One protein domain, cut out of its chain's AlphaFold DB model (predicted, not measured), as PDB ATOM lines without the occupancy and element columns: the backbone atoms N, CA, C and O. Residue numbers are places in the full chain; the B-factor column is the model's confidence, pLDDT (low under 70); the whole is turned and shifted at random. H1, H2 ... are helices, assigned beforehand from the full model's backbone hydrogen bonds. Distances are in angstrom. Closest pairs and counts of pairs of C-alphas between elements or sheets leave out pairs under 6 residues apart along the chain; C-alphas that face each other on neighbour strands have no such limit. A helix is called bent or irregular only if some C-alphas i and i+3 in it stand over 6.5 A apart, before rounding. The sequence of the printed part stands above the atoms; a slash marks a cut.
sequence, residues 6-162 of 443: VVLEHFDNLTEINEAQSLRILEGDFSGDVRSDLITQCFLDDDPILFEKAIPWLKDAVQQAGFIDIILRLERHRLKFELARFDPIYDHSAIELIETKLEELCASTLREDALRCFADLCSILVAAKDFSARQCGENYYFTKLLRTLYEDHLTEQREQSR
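AT A GLANCE: This is residues 6 to 162 of the 443 residues of an uncharacterized protein of Pseudomonas sp. QC2 (UniProt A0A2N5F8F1). One long helix, H7, runs through the middle, and shorter helices are set round it, mostly crosswise. H1, H2 and H3 pack on one side of it, H4 crosses it on the opposite side and folds back into H5 as a helical hairpin reaching away from the core, and H6 crosses H7 near its first residues. The printed part has 157 residues with seven named helices, H1 to H7 in order, and no named strand; the class is all helix. It is compact, with a radius of gyration of the C-alphas of 16.8 A, and spans 43 by 43 by 39 A.

IN THESE COORDINATES: Find C-alpha 6 at (-21.114, 39.616, -52.629); from there H1, residues 6 to 26, runs 30.6 A. Next come H2, residues 38 to 44, and H3, residues 48 to 62. H3 is irregular, but only just: C-alphas 52 and 55 are 6.8 A apart. H4, residues 67 to 83, begins at C-alpha 67, (-24.795, 24.408, -63.597), and runs 24.7 A. H5 holds residues 92 to 104, and H6, residues 107 to 125, runs 26.8 A. H7, residues 137 to 162, runs 37.5 A to C-alpha 162 at (-5.975, 22.451, -42.262).

HOW THE PARTS SIT: Start at the hub, H7, which touches five helices. H1 only just touches it, with 3 pairs of C-alphas within 8 A, the closest being Phe 11 and Tyr 150 at 6.4 A. H2 touches H7 at a shallow tilt of 21 degrees, opposite ways, closest at the C-alphas of Ile 39 and Arg 147, 5.8 A. H3 is about perpendicular to H7 at 88 degrees and touches it with residues 54 to 59 alone, closest at C-alphas 55 and 142, 6.1 A. On H4, look at residues 71 to 75, which alone touch H7; the closest C-alphas are those of Glu 75 and Thr 148, 6.8 A. H6 touches H7 about perpendicular, at 76 degrees, closest at the C-alphas of Ala 114 and Tyr 141, 5.1 A. H4 and H5 form a hairpin at a shallow tilt of 15 degrees, with C-alphas 83 and 95 closest at 6.2 A. H5 and H7 are apart. Every O i to N i+4 pair is within hydrogen-bond range in H1, H2, H4, H5, H6 and H7; in H3 it is 9 of 11.

THE WHOLE: The two C-alphas farthest apart are those of Gly 28 and Ala 65, 47.3 A. The printed part has no cut. The links from H1 to H2 and from H6 to H7 are long, with 11 residues each. In the B-factor column, look for pLDDT under 70 at residues 32 to 36, 87, 89 and 126 to 129.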
ATOM      1  N   VAL A   6     -20.115  39.326 -53.676       94.50
ATOM      2  CA  VAL A   6     -21.114  39.616 -52.629       94.50
ATOM      3  C   VAL A   6     -21.723  38.359 -51.992       94.50
ATOM      4  O   VAL A   6     -22.105  38.382 -50.829       94.50
ATOM      5  N   VAL A   7     -21.841  37.260 -52.747       94.06
ATOM      6  CA  VAL A   7     -22.355  35.982 -52.224       94.06
ATOM      7  C   VAL A   7     -21.265  35.285 -51.418       94.06
ATOM      8  O   VAL A   7     -21.560  34.740 -50.363       94.06
ATOM      9  N   LEU A   8     -20.018  35.353 -51.890       93.69
ATOM     10  CA  LEU A   8     -18.858  34.820 -51.183       93.69
ATOM     11  C   LEU A   8     -18.660  35.519 -49.828       93.69
ATOM     12  O   LEU A   8     -18.649  34.851 -48.807       93.69
ATOM     13  N   GLU A   9     -18.643  36.854 -49.808       94.81
ATOM     14  CA  GLU A   9     -18.554  37.650 -48.573       94.81
ATOM     15  C   GLU A   9     -19.710  37.341 -47.610       94.81
ATOM     16  O   GLU A   9     -19.544  37.330 -46.392       94.81
ATOM     17  N   HIS A  10     -20.910  37.087 -48.136       95.69
ATOM     18  CA  HIS A  10     -22.038  36.680 -47.307       95.69
ATOM     19  C   HIS A  10     -21.842  35.282 -46.717       95.69
ATOM     20  O   HIS A  10     -22.115  35.093 -45.536       95.69
ATOM     21  N   PHE A  11     -21.341  34.323 -47.499       95.25
ATOM     22  CA  PHE A  11     -21.006  32.992 -46.997       95.25
ATOM     23  C   PHE A  11     -19.921  33.060 -45.921       95.25
ATOM     24  O   PHE A  11     -20.092  32.432 -44.884       95.25
ATOM     25  N   ASP A  12     -18.886  33.880 -46.104       92.38
ATOM     26  CA  ASP A  12     -17.838  34.093 -45.098       92.38
ATOM     27  C   ASP A  12     -18.417  34.632 -43.781       92.38
ATOM     28  O   ASP A  12     -18.162  34.074 -42.714       92.38
ATOM     29  N   ASN A  13     -19.299  35.637 -43.850       93.56
ATOM     30  CA  ASN A  13     -19.993  36.153 -42.663       93.56
ATOM     31  C   ASN A  13     -20.859  35.078 -41.976       93.56
ATOM     32  O   ASN A  13     -20.923  35.015 -40.747       93.56
ATOM     33  N   LEU A  14     -21.547  34.227 -42.745       92.69
ATOM     34  CA  LEU A  14     -22.330  33.122 -42.183       92.69
ATOM     35  C   LEU A  14     -21.432  32.063 -41.533       92.69
ATOM     36  O   LEU A  14     -21.805  31.534 -40.484       92.69
ATOM     37  N   THR A  15     -20.253  31.792 -42.097       89.94
ATOM     38  CA  THR A  15     -19.253  30.910 -41.484       89.94
ATOM     39  C   THR A  15     -18.837  31.442 -40.113       89.94
ATOM     40  O   THR A  15     -18.917  30.701 -39.132       89.94
ATOM     41  N   GLU A  16     -18.498  32.730 -40.004       88.81
ATOM     42  CA  GLU A  16     -18.127  33.358 -38.725       88.81
ATOM     43  C   GLU A  16     -19.258  33.265 -37.686       88.81
ATOM     44  O   GLU A  16     -19.030  32.936 -36.517       88.81
ATOM     45  N   ILE A  17     -20.508  33.489 -38.110       89.38
ATOM     46  CA  ILE A  17     -21.684  33.335 -37.243       89.38
ATOM     47  C   ILE A  17     -21.832  31.880 -36.780       89.38
ATOM     48  O   ILE A  17     -22.095  31.640 -35.596       89.38
ATOM     49  N   ASN A  18     -21.662  30.912 -37.684       86.94
ATOM     50  CA  ASN A  18     -21.749  29.484 -37.376       86.94
ATOM     51  C   ASN A  18     -20.690  29.061 -36.349       86.94
ATOM     52  O   ASN A  18     -20.979  28.313 -35.409       86.94
ATOM     53  N   GLU A  19     -19.463  29.546 -36.514       85.56
ATOM     54  CA  GLU A  19     -18.362  29.290 -35.592       85.56
ATOM     55  C   GLU A  19     -18.644  29.907 -34.222       85.56
ATOM     56  O   GLU A  19     -18.606  29.196 -33.218       85.56
ATOM     57  N   ALA A  20     -19.050  31.177 -34.165       87.56
ATOM     58  CA  ALA A  20     -19.406  31.841 -32.912       87.56
ATOM     59  C   ALA A  20     -20.578  31.154 -32.183       87.56
ATOM     60  O   ALA A  20     -20.593  31.059 -30.954       87.56
ATOM     61  N   GLN A  21     -21.578  30.651 -32.917       86.25
ATOM     62  CA  GLN A  21     -22.657  29.837 -32.347       86.25
ATOM     63  C   GLN A  21     -22.135  28.508 -31.789       86.25
ATOM     64  O   GLN A  21     -22.478  28.141 -30.665       86.25
ATOM     65  N   SER A  22     -21.272  27.820 -32.537       85.19
ATOM     66  CA  SER A  22     -20.672  26.549 -32.119       85.19
ATOM     67  C   SER A  22     -19.812  26.706 -30.860       85.19
ATOM     68  O   SER A  22     -19.903  25.885 -29.950       85.19
ATOM     69  N   LEU A  23     -19.024  27.784 -30.769       88.56
ATOM     70  CA  LEU A  23     -18.207  28.092 -29.593       88.56
ATOM     71  C   LEU A  23     -19.078  28.349 -28.356       88.56
ATOM     72  O   LEU A  23     -18.848  27.725 -27.323       88.56
ATOM     73  N   ARG A  24     -20.138  29.161 -28.473       88.25
ATOM     74  CA  ARG A  24     -21.073  29.432 -27.364       88.25
ATOM     75  C   ARG A  24     -21.704  28.167 -26.788       88.25
ATOM     76  O   ARG A  24     -21.755  28.006 -25.569       88.25
ATOM     77  N   ILE A  25     -22.114  27.235 -27.652       87.06
ATOM     78  CA  ILE A  25     -22.655  25.936 -27.224       87.06
ATOM     79  C   ILE A  25     -21.624  25.183 -26.372       87.06
ATOM     80  O   ILE A  25     -21.961  24.647 -25.316       87.06
ATOM     81  N   LEU A  26     -20.357  25.178 -26.794       88.44
ATOM     82  CA  LEU A  26     -19.269  24.529 -26.060       88.44
ATOM     83  C   LEU A  26     -18.874  25.272 -24.769       88.44
ATOM     84  O   LEU A  26     -18.296  24.663 -23.873       88.44
ATOM     85  N   GLU A  27     -19.245  26.544 -24.620       88.94
ATOM     86  CA  GLU A  27     -19.146  27.312 -23.366       88.94
ATOM     87  C   GLU A  27     -20.366  27.110 -22.443       88.94
ATOM     88  O   GLU A  27     -20.394  27.572 -21.293       88.94
ATOM     89  N   GLY A  28     -21.369  26.359 -22.906       85.12
ATOM     90  CA  GLY A  28     -22.618  26.090 -22.199       85.12
ATOM     91  C   GLY A  28     -23.669  27.182 -22.341       85.12
ATOM     92  O   GLY A  28     -24.592  27.226 -21.525       85.12
ATOM     93  N   ASP A  29     -23.521  28.070 -23.321       86.88
ATOM     94  CA  ASP A  29     -24.565  28.998 -23.731       86.88
ATOM     95  C   ASP A  29     -25.407  28.375 -24.854       86.88
ATOM     96  O   ASP A  29     -25.039  28.363 -26.029       86.88
ATOM     97  N   PHE A  30     -26.575  27.866 -24.467       83.56
ATOM     98  CA  PHE A  30     -27.569  27.286 -25.373       83.56
ATOM     99  C   PHE A  30     -28.677  28.284 -25.747       83.56
ATOM    100  O   PHE A  30     -29.729  27.875 -26.235       83.56
ATOM    101  N   SER A  31     -28.490  29.583 -25.483       75.81
ATOM    102  CA  SER A  31     -29.518  30.612 -25.700       75.81
ATOM    103  C   SER A  31     -29.685  31.052 -27.165       75.81
ATOM    104  O   SER A  31     -30.469  31.956 -27.448       75.81
ATOM    105  N   GLY A  32     -28.996  30.401 -28.111       65.25
ATOM    106  CA  GLY A  32     -29.145  30.616 -29.554       65.25
ATOM    107  C   GLY A  32     -30.214  29.731 -30.207       65.25
ATOM    108  O   GLY A  32     -30.516  28.638 -29.732       65.25
ATOM    109  N   ASP A  33     -30.776  30.190 -31.329       57.78
ATOM    110  CA  ASP A  33     -31.722  29.408 -32.132       57.78
ATOM    111  C   ASP A  33     -30.962  28.367 -32.976       57.78
ATOM    112  O   ASP A  33     -30.577  28.613 -34.114       57.78
ATOM    113  N   VAL A  34     -30.679  27.198 -32.394       55.62
ATOM    114  CA  VAL A  34     -29.923  26.097 -33.043       55.62
ATOM    115  C   VAL A  34     -30.818  25.261 -33.982       55.62
ATOM    116  O   VAL A  34     -30.471  24.149 -34.372       55.62
ATOM    117  N   ARG A  35     -32.035  25.722 -34.302       57.62
ATOM    118  CA  ARG A  35     -33.068  24.852 -34.893       57.62
ATOM    119  C   ARG A  35     -33.028  24.747 -36.414       57.62
ATOM    120  O   ARG A  35     -33.625  23.810 -36.942       57.62
ATOM    121  N   SER A  36     -32.365  25.661 -37.121       62.34
ATOM    122  CA  SER A  36     -32.298  25.631 -38.585       62.34
ATOM    123  C   SER A  36     -30.891  25.913 -39.109       62.34
ATOM    124  O   SER A  36     -30.093  26.573 -38.448       62.34
ATOM    125  N   ASP A  37     -30.562  25.372 -40.288       84.62
ATOM    126  CA  ASP A  37     -29.320  25.734 -40.973       84.62
ATOM    127  C   ASP A  37     -29.318  27.233 -41.322       84.62
ATOM    128  O   ASP A  37     -30.363  27.793 -41.651       84.62
ATOM    129  N   LEU A  38     -28.153  27.892 -41.259       89.69
ATOM    130  CA  LEU A  38     -28.058  29.355 -41.371       89.69
ATOM    131  C   LEU A  38     -28.634  29.920 -42.674       89.69
ATOM    132  O   LEU A  38     -29.205  31.007 -42.668       89.69
ATOM    133  N   ILE A  39     -28.535  29.186 -43.783       93.62
ATOM    134  CA  ILE A  39     -29.110  29.606 -45.069       93.62
ATOM    135  C   ILE A  39     -30.644  29.571 -45.008       93.62
ATOM    136  O   ILE A  39     -31.312  30.502 -45.465       93.62
ATOM    137  N   THR A  40     -31.220  28.539 -44.388       91.44
ATOM    138  CA  THR A  40     -32.658  28.484 -44.093       91.44
ATOM    139  C   THR A  40     -33.066  29.591 -43.118       91.44
ATOM    140  O   THR A  40     -34.111  30.207 -43.321       91.44
ATOM    141  N   GLN A  41     -32.239  29.914 -42.120       90.31
ATOM    142  CA  GLN A  41     -32.491  31.037 -41.215       90.31
ATOM    143  C   GLN A  41     -32.517  32.379 -41.964       90.31
ATOM    144  O   GLN A  41     -33.450  33.155 -41.782       90.31
ATOM    145  N   CYS A  42     -31.580  32.614 -42.890       93.69
ATOM    146  CA  CYS A  42     -31.582  33.802 -43.754       93.69
ATOM    147  C   CYS A  42     -32.876  33.909 -44.573       93.69
ATOM    148  O   CYS A  42     -33.452  34.989 -44.706       93.69
ATOM    149  N   PHE A  43     -33.378  32.781 -45.087       94.06
ATOM    150  CA  PHE A  43     -34.673  32.752 -45.765       94.06
ATOM    151  C   PHE A  43     -35.804  33.127 -44.817       94.06
ATOM    152  O   PHE A  43     -36.648  33.942 -45.185       94.06
ATOM    153  N   LEU A  44     -35.829  32.555 -43.612       90.50
ATOM    154  CA  LEU A  44     -36.851  32.848 -42.611       90.50
ATOM    155  C   LEU A  44     -36.819  34.314 -42.179       90.50
ATOM    156  O   LEU A  44     -37.887  34.879 -41.945       90.50
ATOM    157  N   ASP A  45     -35.652  34.940 -42.102       90.88
ATOM    158  CA  ASP A  45     -35.479  36.317 -41.626       90.88
ATOM    159  C   ASP A  45     -35.621  37.389 -42.719       90.88
ATOM    160  O   ASP A  45     -35.427  38.570 -42.444       90.88
ATOM    161  N   ASP A  46     -36.042  36.996 -43.927       92.62
ATOM    162  CA  ASP A  46     -36.173  37.877 -45.102       92.62
ATOM    163  C   ASP A  46     -34.851  38.603 -45.432       92.62
ATOM    164  O   ASP A  46     -34.853  39.784 -45.784       92.62
ATOM    165  N   ASP A  47     -33.718  37.893 -45.313       95.06
ATOM    166  CA  ASP A  47     -32.380  38.466 -45.484       95.06
ATOM    167  C   ASP A  47     -32.220  39.166 -46.856       95.06
ATOM    168  O   ASP A  47     -32.396  38.539 -47.912       95.06
ATOM    169  N   PRO A  48     -31.868  40.468 -46.886       95.75
ATOM    170  CA  PRO A  48     -31.763  41.214 -48.134       95.75
ATOM    171  C   PRO A  48     -30.703  40.667 -49.092       95.75
ATOM    172  O   PRO A  48     -30.911  40.698 -50.305       95.75
ATOM    173  N   ILE A  49     -29.573  40.158 -48.593       96.31
ATOM    174  CA  ILE A  49     -28.500  39.649 -49.457       96.31
ATOM    175  C   ILE A  49     -28.965  38.365 -50.148       96.31
ATOM    176  O   ILE A  49     -28.812  38.231 -51.369       96.31
ATOM    177  N   LEU A  50     -29.617  37.468 -49.407       96.56
ATOM    178  CA  LEU A  50     -30.212  36.252 -49.942       96.56
ATOM    179  C   LEU A  50     -31.216  36.572 -51.059       96.56
ATOM    180  O   LEU A  50     -31.096  36.048 -52.171       96.56
ATOM    181  N   PHE A  51     -32.186  37.451 -50.793       97.38
ATOM    182  CA  PHE A  51     -33.289  37.708 -51.726       97.38
ATOM    183  C   PHE A  51     -32.943  38.650 -52.881       97.38
ATOM    184  O   PHE A  51     -33.507  38.502 -53.968       97.38
ATOM    185  N   GLU A  52     -32.047  39.615 -52.681       96.62
ATOM    186  CA  GLU A  52     -31.753  40.654 -53.679       96.62
ATOM    187  C   GLU A  52     -30.475  40.381 -54.472       96.62
ATOM    188  O   GLU A  52     -30.292  40.971 -55.540       96.62
ATOM    189  N   LYS A  53     -29.594  39.498 -53.981       96.81
ATOM    190  CA  LYS A  53     -28.318  39.167 -54.635       96.81
ATOM    191  C   LYS A  53     -28.194  37.679 -54.943       96.81
ATOM    192  O   LYS A  53     -28.068  37.325 -56.114       96.81
ATOM    193  N   ALA A  54     -28.255  36.819 -53.926       96.81
ATOM    194  CA  ALA A  54     -27.912  35.404 -54.080       96.81
ATOM    195  C   ALA A  54     -28.945  34.627 -54.913       96.81
ATOM    196  O   ALA A  54     -28.577  33.971 -55.887       96.81
ATOM    197  N   ILE A  55     -30.239  34.739 -54.588       97.38
ATOM    198  CA  ILE A  55     -31.313  34.057 -55.326       97.38
ATOM    199  C   ILE A  55     -31.412  34.545 -56.781       97.38
ATOM    200  O   ILE A  55     -31.493  33.691 -57.665       97.38
ATOM    201  N   PRO A  56     -31.408  35.861 -57.084       97.06
ATOM    202  CA  PRO A  56     -31.404  36.334 -58.468       97.06
ATOM    203  C   PRO A  56     -30.216  35.807 -59.275       97.06
ATOM    204  O   PRO A  56     -30.414  35.290 -60.371       97.06
ATOM    205  N   TRP A  57     -29.005  35.850 -58.709       96.12
ATOM    206  CA  TRP A  57     -27.830  35.282 -59.368       96.12
ATOM    207  C   TRP A  57     -27.986  33.780 -59.625       96.12
ATOM    208  O   TRP A  57     -27.721  33.313 -60.731       96.12
ATOM    209  N   LEU A  58     -28.444  33.020 -58.628       95.81
ATOM    210  CA  LEU A  58     -28.599  31.577 -58.765       95.81
ATOM    211  C   LEU A  58     -29.673  31.218 -59.802       95.81
ATOM    212  O   LEU A  58     -29.501  30.253 -60.545       95.81
ATOM    213  N   LYS A  59     -30.758  31.998 -59.889       95.50
ATOM    214  CA  LYS A  59     -31.781  31.840 -60.934       95.50
ATOM    215  C   LYS A  59     -31.159  31.907 -62.321       95.50
ATOM    216  O   LYS A  59     -31.427  31.018 -63.123       95.50
ATOM    217  N   ASP A  60     -30.310  32.901 -62.565       93.94
ATOM    218  CA  ASP A  60     -29.592  33.046 -63.832       93.94
ATOM    219  C   ASP A  60     -28.569  31.918 -64.035       93.94
ATOM    220  O   ASP A  60     -28.458  31.372 -65.134       93.94
ATOM    221  N   ALA A  61     -27.849  31.529 -62.979       93.19
ATOM    222  CA  ALA A  61     -26.833  30.481 -63.030       93.19
ATOM    223  C   ALA A  61     -27.431  29.111 -63.387       93.19
ATOM    224  O   ALA A  61     -26.895  28.417 -64.246       93.19
ATOM    225  N   VAL A  62     -28.578  28.748 -62.807       92.69
ATOM    226  CA  VAL A  62     -29.275  27.478 -63.087       92.69
ATOM    227  C   VAL A  62     -29.789  27.401 -64.533       92.69
ATOM    228  O   VAL A  62     -29.954  26.297 -65.049       92.69
ATOM    229  N   GLN A  63     -29.999  28.533 -65.219       90.38
ATOM    230  CA  GLN A  63     -30.316  28.531 -66.658       90.38
ATOM    231  C   GLN A  63     -29.095  28.235 -67.544       90.38
ATOM    232  O   GLN A  63     -29.255  27.935 -68.729       90.38
ATOM    233  N   GLN A  64     -27.874  28.337 -67.012       89.75
ATOM    234  CA  GLN A  64     -26.659  28.027 -67.761       89.75
ATOM    235  C   GLN A  64     -26.486  26.511 -67.876       89.75
ATOM    236  O   GLN A  64     -26.678  25.762 -66.916       89.75
ATOM    237  N   ALA A  65     -26.089  26.050 -69.065       82.38
ATOM    238  CA  ALA A  65     -25.879  24.630 -69.320       82.38
ATOM    239  C   ALA A  65     -24.847  24.041 -68.341       82.38
ATOM    240  O   ALA A  65     -23.734  24.552 -68.218       82.38
ATOM    241  N   GLY A  66     -25.223  22.960 -67.656       85.06
ATOM    242  CA  GLY A  66     -24.347  22.219 -66.747       85.06
ATOM    243  C   GLY A  66     -24.260  22.754 -65.315       85.06
ATOM    244  O   GLY A  66     -23.669  22.083 -64.472       85.06
ATOM    245  N   PHE A  67     -24.855  23.908 -64.980       90.81
ATOM    246  CA  PHE A  67     -24.795  24.408 -63.597       90.81
ATOM    247  C   PHE A  67     -25.549  23.492 -62.627       90.81
ATOM    248  O   PHE A  67     -25.048  23.159 -61.555       90.81
ATOM    249  N   ILE A  68     -26.740  23.029 -63.020       92.75
ATOM    250  CA  ILE A  68     -27.517  22.099 -62.197       92.75
ATOM    251  C   ILE A  68     -26.784  20.765 -61.993       92.75
ATOM    252  O   ILE A  68     -26.883  20.174 -60.923       92.75
ATOM    253  N   ASP A  69     -25.975  20.334 -62.963       90.38
ATOM    254  CA  ASP A  69     -25.173  19.112 -62.851       90.38
ATOM    255  C   ASP A  69     -24.079  19.248 -61.783       90.38
ATOM    256  O   ASP A  69     -23.756  18.273 -61.103       90.38
ATOM    257  N   ILE A  70     -23.545  20.461 -61.576       90.19
ATOM    258  CA  ILE A  70     -22.615  20.748 -60.472       90.19
ATOM    259  C   ILE A  70     -23.325  20.544 -59.134       90.19
ATOM    260  O   ILE A  70     -22.811  19.819 -58.286       90.19
ATOM    261  N   ILE A  71     -24.518  21.120 -58.961       93.25
ATOM    262  CA  ILE A  71     -25.313  20.962 -57.734       93.25
ATOM    263  C   ILE A  71     -25.651  19.490 -57.484       93.25
ATOM    264  O   ILE A  71     -25.450  18.989 -56.382       93.25
ATOM    265  N   LEU A  72     -26.101  18.769 -58.515       92.50
ATOM    266  CA  LEU A  72     -26.405  17.339 -58.414       92.50
ATOM    267  C   LEU A  72     -25.174  16.520 -58.022       92.50
ATOM    268  O   LEU A  72     -25.289  15.562 -57.259       92.50
ATOM    269  N   ARG A  73     -23.989  16.888 -58.517       92.19
ATOM    270  CA  ARG A  73     -22.733  16.242 -58.128       92.19
ATOM    271  C   ARG A  73     -22.403  16.486 -56.655       92.19
ATOM    272  O   ARG A  73     -22.025  15.531 -55.980       92.19
ATOM    273  N   LEU A  74     -22.565  17.717 -56.169       90.62
ATOM    274  CA  LEU A  74     -22.338  18.070 -54.763       90.62
ATOM    275  C   LEU A  74     -23.322  17.345 -53.834       90.62
ATOM    276  O   LEU A  74     -22.906  16.700 -52.876       90.62
ATOM    277  N   GLU A  75     -24.613  17.345 -54.168       91.44
ATOM    278  CA  GLU A  75     -25.639  16.617 -53.407       91.44
ATOM    279  C   GLU A  75     -25.387  15.105 -53.400       91.44
ATOM    280  O   GLU A  75     -25.494  14.456 -52.359       91.44
ATOM    281  N   ARG A  76     -24.970  14.531 -54.536       90.75
ATOM    282  CA  ARG A  76     -24.592  13.114 -54.614       90.75
ATOM    283  C   ARG A  76     -23.404  12.802 -53.711       90.75
ATOM    284  O   ARG A  76     -23.395  11.753 -53.071       90.75
ATOM    285  N   HIS A  77     -22.405  13.680 -53.680       84.69
ATOM    286  CA  HIS A  77     -21.256  13.536 -52.792       84.69
ATOM    287  C   HIS A  77     -21.688  13.585 -51.323       84.69
ATOM    288  O   HIS A  77     -21.346  12.679 -50.566       84.69
ATOM    289  N   ARG A  78     -22.529  14.560 -50.948       86.88
ATOM    290  CA  ARG A  78     -23.074  14.675 -49.589       86.88
ATOM    291  C   ARG A  78     -23.826  13.417 -49.160       86.88
ATOM    292  O   ARG A  78     -23.543  12.884 -48.096       86.88
ATOM    293  N   LEU A  79     -24.743  12.917 -49.990       87.56
ATOM    294  CA  LEU A  79     -25.528  11.715 -49.682       87.56
ATOM    295  C   LEU A  79     -24.647  10.465 -49.547       87.56
ATOM    296  O   LEU A  79     -24.878   9.652 -48.660       87.56
ATOM    297  N   LYS A  80     -23.612  10.313 -50.383       85.06
ATOM    298  CA  LYS A  80     -22.641   9.212 -50.245       85.06
ATOM    299  C   LYS A  80     -21.834   9.310 -48.954       85.06
ATOM    300  O   LYS A  80     -21.599   8.293 -48.311       85.06
ATOM    301  N   PHE A  81     -21.415  10.518 -48.585       77.88
ATOM    302  CA  PHE A  81     -20.723  10.753 -47.323       77.88
ATOM    303  C   PHE A  81     -21.632  10.450 -46.125       77.88
ATOM    304  O   PHE A  81     -21.195   9.825 -45.167       77.88
ATOM    305  N   GLU A  82     -22.906  10.839 -46.192       80.38
ATOM    306  CA  GLU A  82     -23.914  10.512 -45.179       80.38
ATOM    307  C   GLU A  82     -24.124   8.996 -45.066       80.38
ATOM    308  O   GLU A  82     -24.092   8.457 -43.964       80.38
ATOM    309  N   LEU A  83     -24.231   8.297 -46.202       81.06
ATOM    310  CA  LEU A  83     -24.359   6.840 -46.267       81.06
ATOM    311  C   LEU A  83     -23.187   6.123 -45.581       81.06
ATOM    312  O   LEU A  83     -23.401   5.176 -44.831       81.06
ATOM    313  N   ALA A  84     -21.959   6.607 -45.791       72.81
ATOM    314  CA  ALA A  84     -20.750   6.033 -45.200       72.81
ATOM    315  C   ALA A  84     -20.693   6.140 -43.663       72.81
ATOM    316  O   ALA A  84     -19.831   5.518 -43.044       72.81
ATOM    317  N   ARG A  85     -21.582   6.926 -43.038       71.25
ATOM    318  CA  ARG A  85     -21.651   7.092 -41.577       71.25
ATOM    319  C   ARG A  85     -22.596   6.109 -40.888       71.25
ATOM    320  O   ARG A  85     -22.549   6.032 -39.662       71.25
ATOM    321  N   PHE A  86     -23.455   5.423 -41.636       72.19
ATOM    322  CA  PHE A  86     -24.426   4.484 -41.079       72.19
ATOM    323  C   PHE A  86     -23.827   3.088 -40.917       72.19
ATOM    324  O   PHE A  86     -23.035   2.640 -41.749       72.19
ATOM    325  N   ASP A  87     -24.229   2.390 -39.857       67.88
ATOM    326  CA  ASP A  87     -23.865   0.995 -39.641       67.88
ATOM    327  C   ASP A  87     -24.850   0.085 -40.402       67.88
ATOM    328  O   ASP A  87     -26.048   0.084 -40.091       67.88
ATOM    329  N   PRO A  88     -24.385  -0.737 -41.364       73.19
ATOM    330  CA  PRO A  88     -25.242  -1.662 -42.109       73.19
ATOM    331  C   PRO A  88     -26.068  -2.614 -41.235       73.19
ATOM    332  O   PRO A  88     -27.102  -3.113 -41.681       73.19
ATOM    333  N   ILE A  89     -25.620  -2.889 -40.008       67.56
ATOM    334  CA  ILE A  89     -26.279  -3.796 -39.067       67.56
ATOM    335  C   ILE A  89     -27.461  -3.110 -38.374       67.56
ATOM    336  O   ILE A  89     -28.488  -3.753 -38.143       67.56
ATOM    337  N   TYR A  90     -27.334  -1.825 -38.037       72.94
ATOM    338  CA  TYR A  90     -28.300  -1.127 -37.180       72.94
ATOM    339  C   TYR A  90     -29.184  -0.128 -37.933       72.94
ATOM    340  O   TYR A  90     -30.323   0.099 -37.527       72.94
ATOM    341  N   ASP A  91     -28.714   0.404 -39.061       77.44
ATOM    342  CA  ASP A  91     -29.310   1.573 -39.716       77.44
ATOM    343  C   ASP A  91     -29.994   1.243 -41.049       77.44
ATOM    344  O   ASP A  91     -30.136   2.102 -41.921       77.44
ATOM    345  N   HIS A  92     -30.456   0.000 -41.225       80.50
ATOM    346  CA  HIS A  92     -30.927  -0.507 -42.519       80.50
ATOM    347  C   HIS A  92     -31.970   0.397 -43.204       80.50
ATOM    348  O   HIS A  92     -31.843   0.683 -44.390       80.50
ATOM    349  N   SER A  93     -32.956   0.916 -42.461       83.19
ATOM    350  CA  SER A  93     -33.986   1.806 -43.021       83.19
ATOM    351  C   SER A  93     -33.465   3.200 -43.395       83.19
ATOM    352  O   SER A  93     -33.986   3.816 -44.323       83.19
ATOM    353  N   ALA A  94     -32.462   3.721 -42.681       84.06
ATOM    354  CA  ALA A  94     -31.843   5.003 -43.019       84.06
ATOM    355  C   ALA A  94     -30.949   4.867 -44.261       84.06
ATOM    356  O   ALA A  94     -30.993   5.722 -45.146       84.06
ATOM    357  N   ILE A  95     -30.215   3.753 -44.349       82.69
ATOM    358  CA  ILE A  95     -29.417   3.356 -45.515       82.69
ATOM    359  C   ILE A  95     -30.311   3.254 -46.754       82.69
ATOM    360  O   ILE A  95     -30.071   3.967 -47.724       82.69
ATOM    361  N   GLU A  96     -31.394   2.471 -46.691       90.31
ATOM    362  CA  GLU A  96     -32.326   2.277 -47.813       90.31
ATOM    363  C   GLU A  96     -32.936   3.608 -48.292       90.31
ATOM    364  O   GLU A  96     -33.049   3.865 -49.495       90.31
ATOM    365  N   LEU A  97     -33.276   4.505 -47.359       89.38
ATOM    366  CA  LEU A  97     -33.800   5.833 -47.683       89.38
ATOM    367  C   LEU A  97     -32.781   6.686 -48.455       89.38
ATOM    368  O   LEU A  97     -33.152   7.391 -49.396       89.38
ATOM    369  N   ILE A  98     -31.511   6.664 -48.051       89.00
ATOM    370  CA  ILE A  98     -30.451   7.444 -48.705       89.00
ATOM    371  C   ILE A  98     -30.066   6.833 -50.050       89.00
ATOM    372  O   ILE A  98     -29.855   7.579 -51.006       89.00
ATOM    373  N   GLU A  99     -30.019   5.507 -50.152       91.31
ATOM    374  CA  GLU A  99     -29.803   4.799 -51.417       91.31
ATOM    375  C   GLU A  99     -30.902   5.142 -52.427       91.31
ATOM    376  O   GLU A  99     -30.592   5.573 -53.538       91.31
ATOM    377  N   THR A 100     -32.169   5.103 -52.006       92.75
ATOM    378  CA  THR A 100     -33.305   5.528 -52.845       92.75
ATOM    379  C   THR A 100     -33.134   6.977 -53.311       92.75
ATOM    380  O   THR A 100     -33.224   7.271 -54.505       92.75
ATOM    381  N   LYS A 101     -32.786   7.899 -52.398       91.81
ATOM    382  CA  LYS A 101     -32.503   9.298 -52.763       91.81
ATOM    383  C   LYS A 101     -31.360   9.420 -53.771       91.81
ATOM    384  O   LYS A 101     -31.432  10.265 -54.656       91.81
ATOM    385  N   LEU A 102     -30.301   8.621 -53.646       90.94
ATOM    386  CA  LEU A 102     -29.156   8.622 -54.562       90.94
ATOM    387  C   LEU A 102     -29.525   8.134 -55.968       90.94
ATOM    388  O   LEU A 102     -29.000   8.673 -56.953       90.94
ATOM    389  N   GLU A 103     -30.385   7.121 -56.055       92.94
ATOM    390  CA  GLU A 103     -30.893   6.568 -57.314       92.94
ATOM    391  C   GLU A 103     -31.809   7.563 -58.033       92.94
ATOM    392  O   GLU A 103     -31.665   7.782 -59.238       92.94
ATOM    393  N   GLU A 104     -32.689   8.228 -57.286       94.12
ATOM    394  CA  GLU A 104     -33.684   9.165 -57.817       94.12
ATOM    395  C   GLU A 104     -33.160  10.607 -57.978       94.12
ATOM    396  O   GLU A 104     -33.864  11.474 -58.511       94.12
ATOM    397  N   LEU A 105     -31.930  10.896 -57.530       94.44
ATOM    398  CA  LEU A 105     -31.365  12.248 -57.506       94.44
ATOM    399  C   LEU A 105     -31.280  12.867 -58.910       94.44
ATOM    400  O   LEU A 105     -30.404  12.533 -59.717       94.44
ATOM    401  N   CYS A 106     -32.142  13.848 -59.158       94.50
ATOM    402  CA  CYS A 106     -32.174  14.665 -60.362       94.50
ATOM    403  C   CYS A 106     -32.764  16.052 -60.054       94.50
ATOM    404  O   CYS A 106     -33.201  16.343 -58.940       94.50
ATOM    405  N   ALA A 107     -32.757  16.951 -61.041       92.50
ATOM    406  CA  ALA A 107     -33.200  18.332 -60.838       92.50
ATOM    407  C   ALA A 107     -34.679  18.440 -60.413       92.50
ATOM    408  O   ALA A 107     -35.028  19.307 -59.612       92.50
ATOM    409  N   SER A 108     -35.551  17.568 -60.935       93.81
ATOM    410  CA  SER A 108     -36.970  17.557 -60.566       93.81
ATOM    411  C   SER A 108     -37.181  17.063 -59.140       93.81
ATOM    412  O   SER A 108     -37.899  17.724 -58.394       93.81
ATOM    413  N   THR A 109     -36.512  15.981 -58.731       94.31
ATOM    414  CA  THR A 109     -36.658  15.438 -57.370       94.31
ATOM    415  C   THR A 109     -36.114  16.402 -56.317       94.31
ATOM    416  O   THR A 109     -36.791  16.640 -55.322       94.31
ATOM    417  N   LEU A 110     -34.993  17.093 -56.578       93.12
ATOM    418  CA  LEU A 110     -34.509  18.175 -55.704       93.12
ATOM    419  C   LEU A 110     -35.542  19.293 -55.517       93.12
ATOM    420  O   LEU A 110     -35.715  19.822 -54.416       93.12
ATOM    421  N   ARG A 111     -36.228  19.677 -56.598       95.50
ATOM    422  CA  ARG A 111     -37.252  20.722 -56.550       95.50
ATOM    423  C   ARG A 111     -38.491  20.268 -55.793       95.50
ATOM    424  O   ARG A 111     -38.988  21.016 -54.954       95.50
ATOM    425  N   GLU A 112     -38.985  19.072 -56.083       95.56
ATOM    426  CA  GLU A 112     -40.140  18.483 -55.400       95.56
ATOM    427  C   GLU A 112     -39.885  18.344 -53.898       95.56
ATOM    428  O   GLU A 112     -40.722  18.762 -53.094       95.56
ATOM    429  N   ASP A 113     -38.701  17.865 -53.516       92.69
ATOM    430  CA  ASP A 113     -38.279  17.762 -52.122       92.69
ATOM    431  C   ASP A 113     -38.230  19.130 -51.439       92.69
ATOM    432  O   ASP A 113     -38.772  19.291 -50.342       92.69
ATOM    433  N   ALA A 114     -37.652  20.145 -52.088       94.19
ATOM    434  CA  ALA A 114     -37.612  21.490 -51.528       94.19
ATOM    435  C   ALA A 114     -39.016  22.085 -51.340       94.19
ATOM    436  O   ALA A 114     -39.294  22.686 -50.300       94.19
ATOM    437  N   LEU A 115     -39.918  21.898 -52.310       95.75
ATOM    438  CA  LEU A 115     -41.304  22.367 -52.222       95.75
ATOM    439  C   LEU A 115     -42.088  21.637 -51.127       95.75
ATOM    440  O   LEU A 115     -42.850  22.279 -50.401       95.75
ATOM    441  N   ARG A 116     -41.872  20.326 -50.966       94.19
ATOM    442  CA  ARG A 116     -42.448  19.539 -49.865       94.19
ATOM    443  C   ARG A 116     -41.957  20.063 -48.517       94.19
ATOM    444  O   ARG A 116     -42.775  20.425 -47.679       94.19
ATOM    445  N   CYS A 117     -40.644  20.233 -48.352       90.81
ATOM    446  CA  CYS A 117     -40.069  20.810 -47.137       90.81
ATOM    447  C   CYS A 117     -40.585  22.229 -46.848       90.81
ATOM    448  O   CYS A 117     -40.761  22.585 -45.685       90.81
ATOM    449  N   PHE A 118     -40.826  23.051 -47.874       92.19
ATOM    450  CA  PHE A 118     -41.425  24.376 -47.699       92.19
ATOM    451  C   PHE A 118     -42.874  24.297 -47.207       92.19
ATOM    452  O   PHE A 118     -43.274  25.077 -46.342       92.19
ATOM    453  N   ALA A 119     -43.667  23.367 -47.743       90.56
ATOM    454  CA  ALA A 119     -45.039  23.147 -47.295       90.56
ATOM    455  C   ALA A 119     -45.077  22.689 -45.828       90.56
ATOM    456  O   ALA A 119     -45.854  23.233 -45.039       90.56
ATOM    457  N   ASP A 120     -44.183  21.772 -45.448       88.44
ATOM    458  CA  ASP A 120     -44.030  21.312 -44.064       88.44
ATOM    459  C   ASP A 120     -43.636  22.477 -43.142       88.44
ATOM    460  O   ASP A 120     -44.280  22.708 -42.117       88.44
ATOM    461  N   LEU A 121     -42.648  23.283 -43.546       85.31
ATOM    462  CA  LEU A 121     -42.215  24.481 -42.820       85.31
ATOM    463  C   LEU A 121     -43.364  25.480 -42.616       85.31
ATOM    464  O   LEU A 121     -43.574  25.957 -41.501       85.31
ATOM    465  N   CYS A 122     -44.139  25.762 -43.667       85.06
ATOM    466  CA  CYS A 122     -45.330  26.605 -43.578       85.06
ATOM    467  C   CYS A 122     -46.353  26.018 -42.599       85.06
ATOM    468  O   CYS A 122     -46.886  26.743 -41.764       85.06
ATOM    469  N   SER A 123     -46.606  24.707 -42.644       84.38
ATOM    470  CA  SER A 123     -47.580  24.071 -41.746       84.38
ATOM    471  C   SER A 123     -47.218  24.229 -40.263       84.38
ATOM    472  O   SER A 123     -48.109  24.364 -39.424       84.38
ATOM    473  N   ILE A 124     -45.918  24.281 -39.954       81.56
ATOM    474  CA  ILE A 124     -45.388  24.458 -38.598       81.56
ATOM    475  C   ILE A 124     -45.393  25.939 -38.188       81.56
ATOM    476  O   ILE A 124     -45.748  26.262 -37.055       81.56
ATOM    477  N   LEU A 125     -44.999  26.847 -39.090       77.12
ATOM    478  CA  LEU A 125     -44.703  28.247 -38.757       77.12
ATOM    479  C   LEU A 125     -45.825  29.250 -39.050       77.12
ATOM    480  O   LEU A 125     -45.782  30.348 -38.501       77.12
ATOM    481  N   VAL A 126     -46.840  28.909 -39.850       63.66
ATOM    482  CA  VAL A 126     -47.944  29.835 -40.200       63.66
ATOM    483  C   VAL A 126     -48.742  30.298 -38.968       63.66
ATOM    484  O   VAL A 126     -49.380  31.344 -39.007       63.66
ATOM    485  N   ALA A 127     -48.659  29.592 -37.835       60.19
ATOM    486  CA  ALA A 127     -49.230  30.057 -36.567       60.19
ATOM    487  C   ALA A 127     -48.380  31.125 -35.838       60.19
ATOM    488  O   ALA A 127     -48.863  31.724 -34.877       60.19
ATOM    489  N   ALA A 128     -47.126  31.348 -36.252       63.28
ATOM    490  CA  ALA A 128     -46.119  32.108 -35.505       63.28
ATOM    491  C   ALA A 128     -45.414  33.229 -36.301       63.28
ATOM    492  O   ALA A 128     -44.779  34.079 -35.675       63.28
ATOM    493  N   LYS A 129     -45.494  33.256 -37.642       69.00
ATOM    494  CA  LYS A 129     -44.810  34.259 -38.481       69.00
ATOM    495  C   LYS A 129     -45.594  34.576 -39.760       69.00
ATOM    496  O   LYS A 129     -46.060  33.664 -40.439       69.00
ATOM    497  N   ASP A 130     -45.672  35.861 -40.108       78.50
ATOM    498  CA  ASP A 130     -46.161  36.318 -41.413       78.50
ATOM    499  C   ASP A 130     -45.019  36.265 -42.436       78.50
ATOM    500  O   ASP A 130     -43.992  36.923 -42.266       78.50
ATOM    501  N   PHE A 131     -45.196  35.483 -43.502       83.25
ATOM    502  CA  PHE A 131     -44.219  35.380 -44.585       83.25
ATOM    503  C   PHE A 131     -44.375  36.525 -45.595       83.25
ATOM    504  O   PHE A 131     -45.481  36.854 -46.035       83.25
ATOM    505  N   SER A 132     -43.252  37.112 -46.008       87.06
ATOM    506  CA  SER A 132     -43.183  38.088 -47.094       87.06
ATOM    507  C   SER A 132     -43.530  37.432 -48.437       87.06
ATOM    508  O   SER A 132     -43.386  36.224 -48.627       87.06
ATOM    509  N   ALA A 133     -43.924  38.232 -49.433       88.38
ATOM    510  CA  ALA A 133     -44.191  37.721 -50.784       88.38
ATOM    511  C   ALA A 133     -42.955  37.064 -51.437       88.38
ATOM    512  O   ALA A 133     -43.095  36.269 -52.369       88.38
ATOM    513  N   ARG A 134     -41.745  37.397 -50.963       92.44
ATOM    514  CA  ARG A 134     -40.491  36.794 -51.429       92.44
ATOM    515  C   ARG A 134     -40.249  35.425 -50.786       92.44
ATOM    516  O   ARG A 134     -39.592  34.594 -51.406       92.44
ATOM    517  N   GLN A 135     -40.815  35.145 -49.615       93.00
ATOM    518  CA  GLN A 135     -40.676  33.873 -48.902       93.00
ATOM    519  C   GLN A 135     -41.663  32.818 -49.428       93.00
ATOM    520  O   GLN A 135     -42.529  32.318 -48.715       93.00
ATOM    521  N   CYS A 136     -41.538  32.479 -50.712       93.56
ATOM    522  CA  CYS A 136     -42.364  31.485 -51.390       93.56
ATOM    523  C   CYS A 136     -41.593  30.186 -51.667       93.56
ATOM    524  O   CYS A 136     -40.360  30.170 -51.656       93.56
ATOM    525  N   GLY A 137     -42.315  29.108 -51.993       94.06
ATOM    526  CA  GLY A 137     -41.712  27.795 -52.252       94.06
ATOM    527  C   GLY A 137     -40.668  27.806 -53.368       94.06
ATOM    528  O   GLY A 137     -39.656  27.118 -53.276       94.06
ATOM    529  N   GLU A 138     -40.850  28.656 -54.380       95.75
ATOM    530  CA  GLU A 138     -39.879  28.785 -55.466       95.75
ATOM    531  C   GLU A 138     -38.546  29.367 -54.985       95.75
ATOM    532  O   GLU A 138     -37.479  28.857 -55.314       95.75
ATOM    533  N   ASN A 139     -38.585  30.416 -54.163       96.69
ATOM    534  CA  ASN A 139     -37.372  30.981 -53.578       96.69
ATOM    535  C   ASN A 139     -36.779  30.059 -52.503       96.69
ATOM    536  O   ASN A 139     -35.561  30.041 -52.326       96.69
ATOM    537  N   TYR A 140     -37.600  29.247 -51.837       96.06
ATOM    538  CA  TYR A 140     -37.116  28.215 -50.922       96.06
ATOM    539  C   TYR A 140     -36.360  27.094 -51.651       96.06
ATOM    540  O   TYR A 140     -35.328  26.635 -51.167       96.06
ATOM    541  N   TYR A 141     -36.791  26.708 -52.857       96.75
ATOM    542  CA  TYR A 141     -36.017  25.808 -53.717       96.75
ATOM    543  C   TYR A 141     -34.616  26.368 -54.004       96.75
ATOM    544  O   TYR A 141     -33.624  25.690 -53.744       96.75
ATOM    545  N   PHE A 142     -34.511  27.630 -54.432       97.38
ATOM    546  CA  PHE A 142     -33.205  28.271 -54.637       97.38
ATOM    547  C   PHE A 142     -32.392  28.398 -53.342       97.38
ATOM    548  O   PHE A 142     -31.175  28.248 -53.369       97.38
ATOM    549  N   THR A 143     -33.054  28.601 -52.203       96.50
ATOM    550  CA  THR A 143     -32.412  28.598 -50.878       96.50
ATOM    551  C   THR A 143     -31.779  27.239 -50.571       96.50
ATOM    552  O   THR A 143     -30.649  27.186 -50.094       96.50
ATOM    553  N   LYS A 144     -32.451  26.125 -50.896       95.25
ATOM    554  CA  LYS A 144     -31.876  24.782 -50.719       95.25
ATOM    555  C   LYS A 144     -30.670  24.530 -51.616       95.25
ATOM    556  O   LYS A 144     -29.700  23.958 -51.141       95.25
ATOM    557  N   LEU A 145     -30.680  25.016 -52.855       95.88
ATOM    558  CA  LEU A 145     -29.494  24.914 -53.709       95.88
ATOM    559  C   LEU A 145     -28.338  25.790 -53.192       95.88
ATOM    560  O   LEU A 145     -27.185  25.370 -53.227       95.88
ATOM    561  N   LEU A 146     -28.630  26.998 -52.689       96.12
ATOM    562  CA  LEU A 146     -27.622  27.856 -52.050       96.12
ATOM    563  C   LEU A 146     -27.028  27.199 -50.808       96.12
ATOM    564  O   LEU A 146     -25.832  27.333 -50.577       96.12
ATOM    565  N   ARG A 147     -27.831  26.456 -50.043       95.00
ATOM    566  CA  ARG A 147     -27.341  25.672 -48.910       95.00
ATOM    567  C   ARG A 147     -26.304  24.639 -49.350       95.00
ATOM    568  O   ARG A 147     -25.264  24.563 -48.712       95.00
ATOM    569  N   THR A 148     -26.537  23.907 -50.439       93.12
ATOM    570  CA  THR A 148     -25.536  22.977 -50.997       93.12
ATOM    571  C   THR A 148     -24.224  23.695 -51.318       93.12
ATOM    572  O   THR A 148     -23.151  23.204 -50.988       93.12
ATOM    573  N   LEU A 149     -24.307  24.877 -51.937       94.44
ATOM    574  CA  LEU A 149     -23.129  25.683 -52.270       94.44
ATOM    575  C   LEU A 149     -22.414  26.222 -51.026       94.44
ATOM    576  O   LEU A 149     -21.193  26.318 -51.021       94.44
ATOM    577  N   TYR A 150     -23.160  26.576 -49.983       94.31
ATOM    578  CA  TYR A 150     -22.599  27.010 -48.707       94.31
ATOM    579  C   TYR A 150     -21.920  25.853 -47.958       94.31
ATOM    580  O   TYR A 150     -20.841  26.033 -47.406       94.31
ATOM    581  N   GLU A 151     -22.503  24.651 -47.972       90.25
ATOM    582  CA  GLU A 151     -21.888  23.440 -47.403       90.25
ATOM    583  C   GLU A 151     -20.576  23.071 -48.131       90.25
ATOM    584  O   GLU A 151     -19.596  22.701 -47.483       90.25
ATOM    585  N   ASP A 152     -20.536  23.225 -49.460       88.88
ATOM    586  CA  ASP A 152     -19.323  23.069 -50.281       88.88
ATOM    587  C   ASP A 152     -18.263  24.127 -49.922       88.88
ATOM    588  O   ASP A 152     -17.122  23.777 -49.629       88.88
ATOM    589  N   HIS A 153     -18.663  25.401 -49.813       89.81
ATOM    590  CA  HIS A 153     -17.793  26.506 -49.377       89.81
ATOM    591  C   HIS A 153     -17.181  26.268 -47.990       89.81
ATOM    592  O   HIS A 153     -15.979  26.434 -47.803       89.81
ATOM    593  N   LEU A 154     -17.983  25.815 -47.021       86.69
ATOM    594  CA  LEU A 154     -17.497  25.451 -45.685       86.69
ATOM    595  C   LEU A 154     -16.483  24.305 -45.732       86.69
ATOM    596  O   LEU A 154     -15.544  24.279 -44.935       86.69
ATOM    597  N   THR A 155     -16.690  23.337 -46.624       82.62
ATOM    598  CA  THR A 155     -15.778  22.202 -46.792       82.62
ATOM    599  C   THR A 155     -14.448  22.679 -47.373       82.62
ATOM    600  O   THR A 155     -13.406  22.411 -46.777       82.62
ATOM    601  N   GLU A 156     -14.488  23.489 -48.434       81.19
ATOM    602  CA  GLU A 156     -13.301  24.088 -49.055       81.19
ATOM    603  C   GLU A 156     -12.510  24.954 -48.055       81.19
ATOM    604  O   GLU A 156     -11.290  24.816 -47.940       81.19
ATOM    605  N   GLN A 157     -13.185  25.790 -47.256       80.50
ATOM    606  CA  GLN A 157     -12.524  26.591 -46.216       80.50
ATOM    607  C   GLN A 157     -11.857  25.726 -45.141       80.50
ATOM    608  O   GLN A 157     -10.729  26.008 -44.731       80.50
ATOM    609  N   ARG A 158     -12.520  24.651 -44.695       78.50
ATOM    610  CA  ARG A 158     -11.949  23.724 -43.705       78.50
ATOM    611  C   ARG A 158     -10.709  23.022 -44.243       78.50
ATOM    612  O   ARG A 158      -9.704  22.969 -43.534       78.50
ATOM    613  N   GLU A 159     -10.756  22.536 -45.479       76.12
ATOM    614  CA  GLU A 159      -9.619  21.886 -46.140       76.12
ATOM    615  C   GLU A 159      -8.426  22.843 -46.266       76.12
ATOM    616  O   GLU A 159      -7.308  22.493 -45.885       76.12
ATOM    617  N   GLN A 160      -8.663  24.095 -46.664       76.94
ATOM    618  CA  GLN A 160      -7.613  25.116 -46.729       76.94
ATOM    619  C   GLN A 160      -7.036  25.452 -45.340       76.94
ATOM    620  O   GLN A 160      -5.813  25.499 -45.160       76.94
ATOM    621  N   SER A 161      -7.898  25.620 -44.330       78.38
ATOM    622  CA  SER A 161      -7.490  25.937 -42.951       78.38
ATOM    623  C   SER A 161      -6.662  24.830 -42.286       78.38
ATOM    624  O   SER A 161      -5.895  25.095 -41.358       78.38
ATOM    625  N   ARG A 162      -6.761  23.584 -42.774       82.69
ATOM    626  CA  ARG A 162      -5.975  22.451 -42.262       82.69
ATOM    627  C   ARG A 162      -4.474  22.658 -42.451       82.69
ATOM    628  O   ARG A 162      -3.687  22.179 -41.635       82.69
TER     629      ARG A 162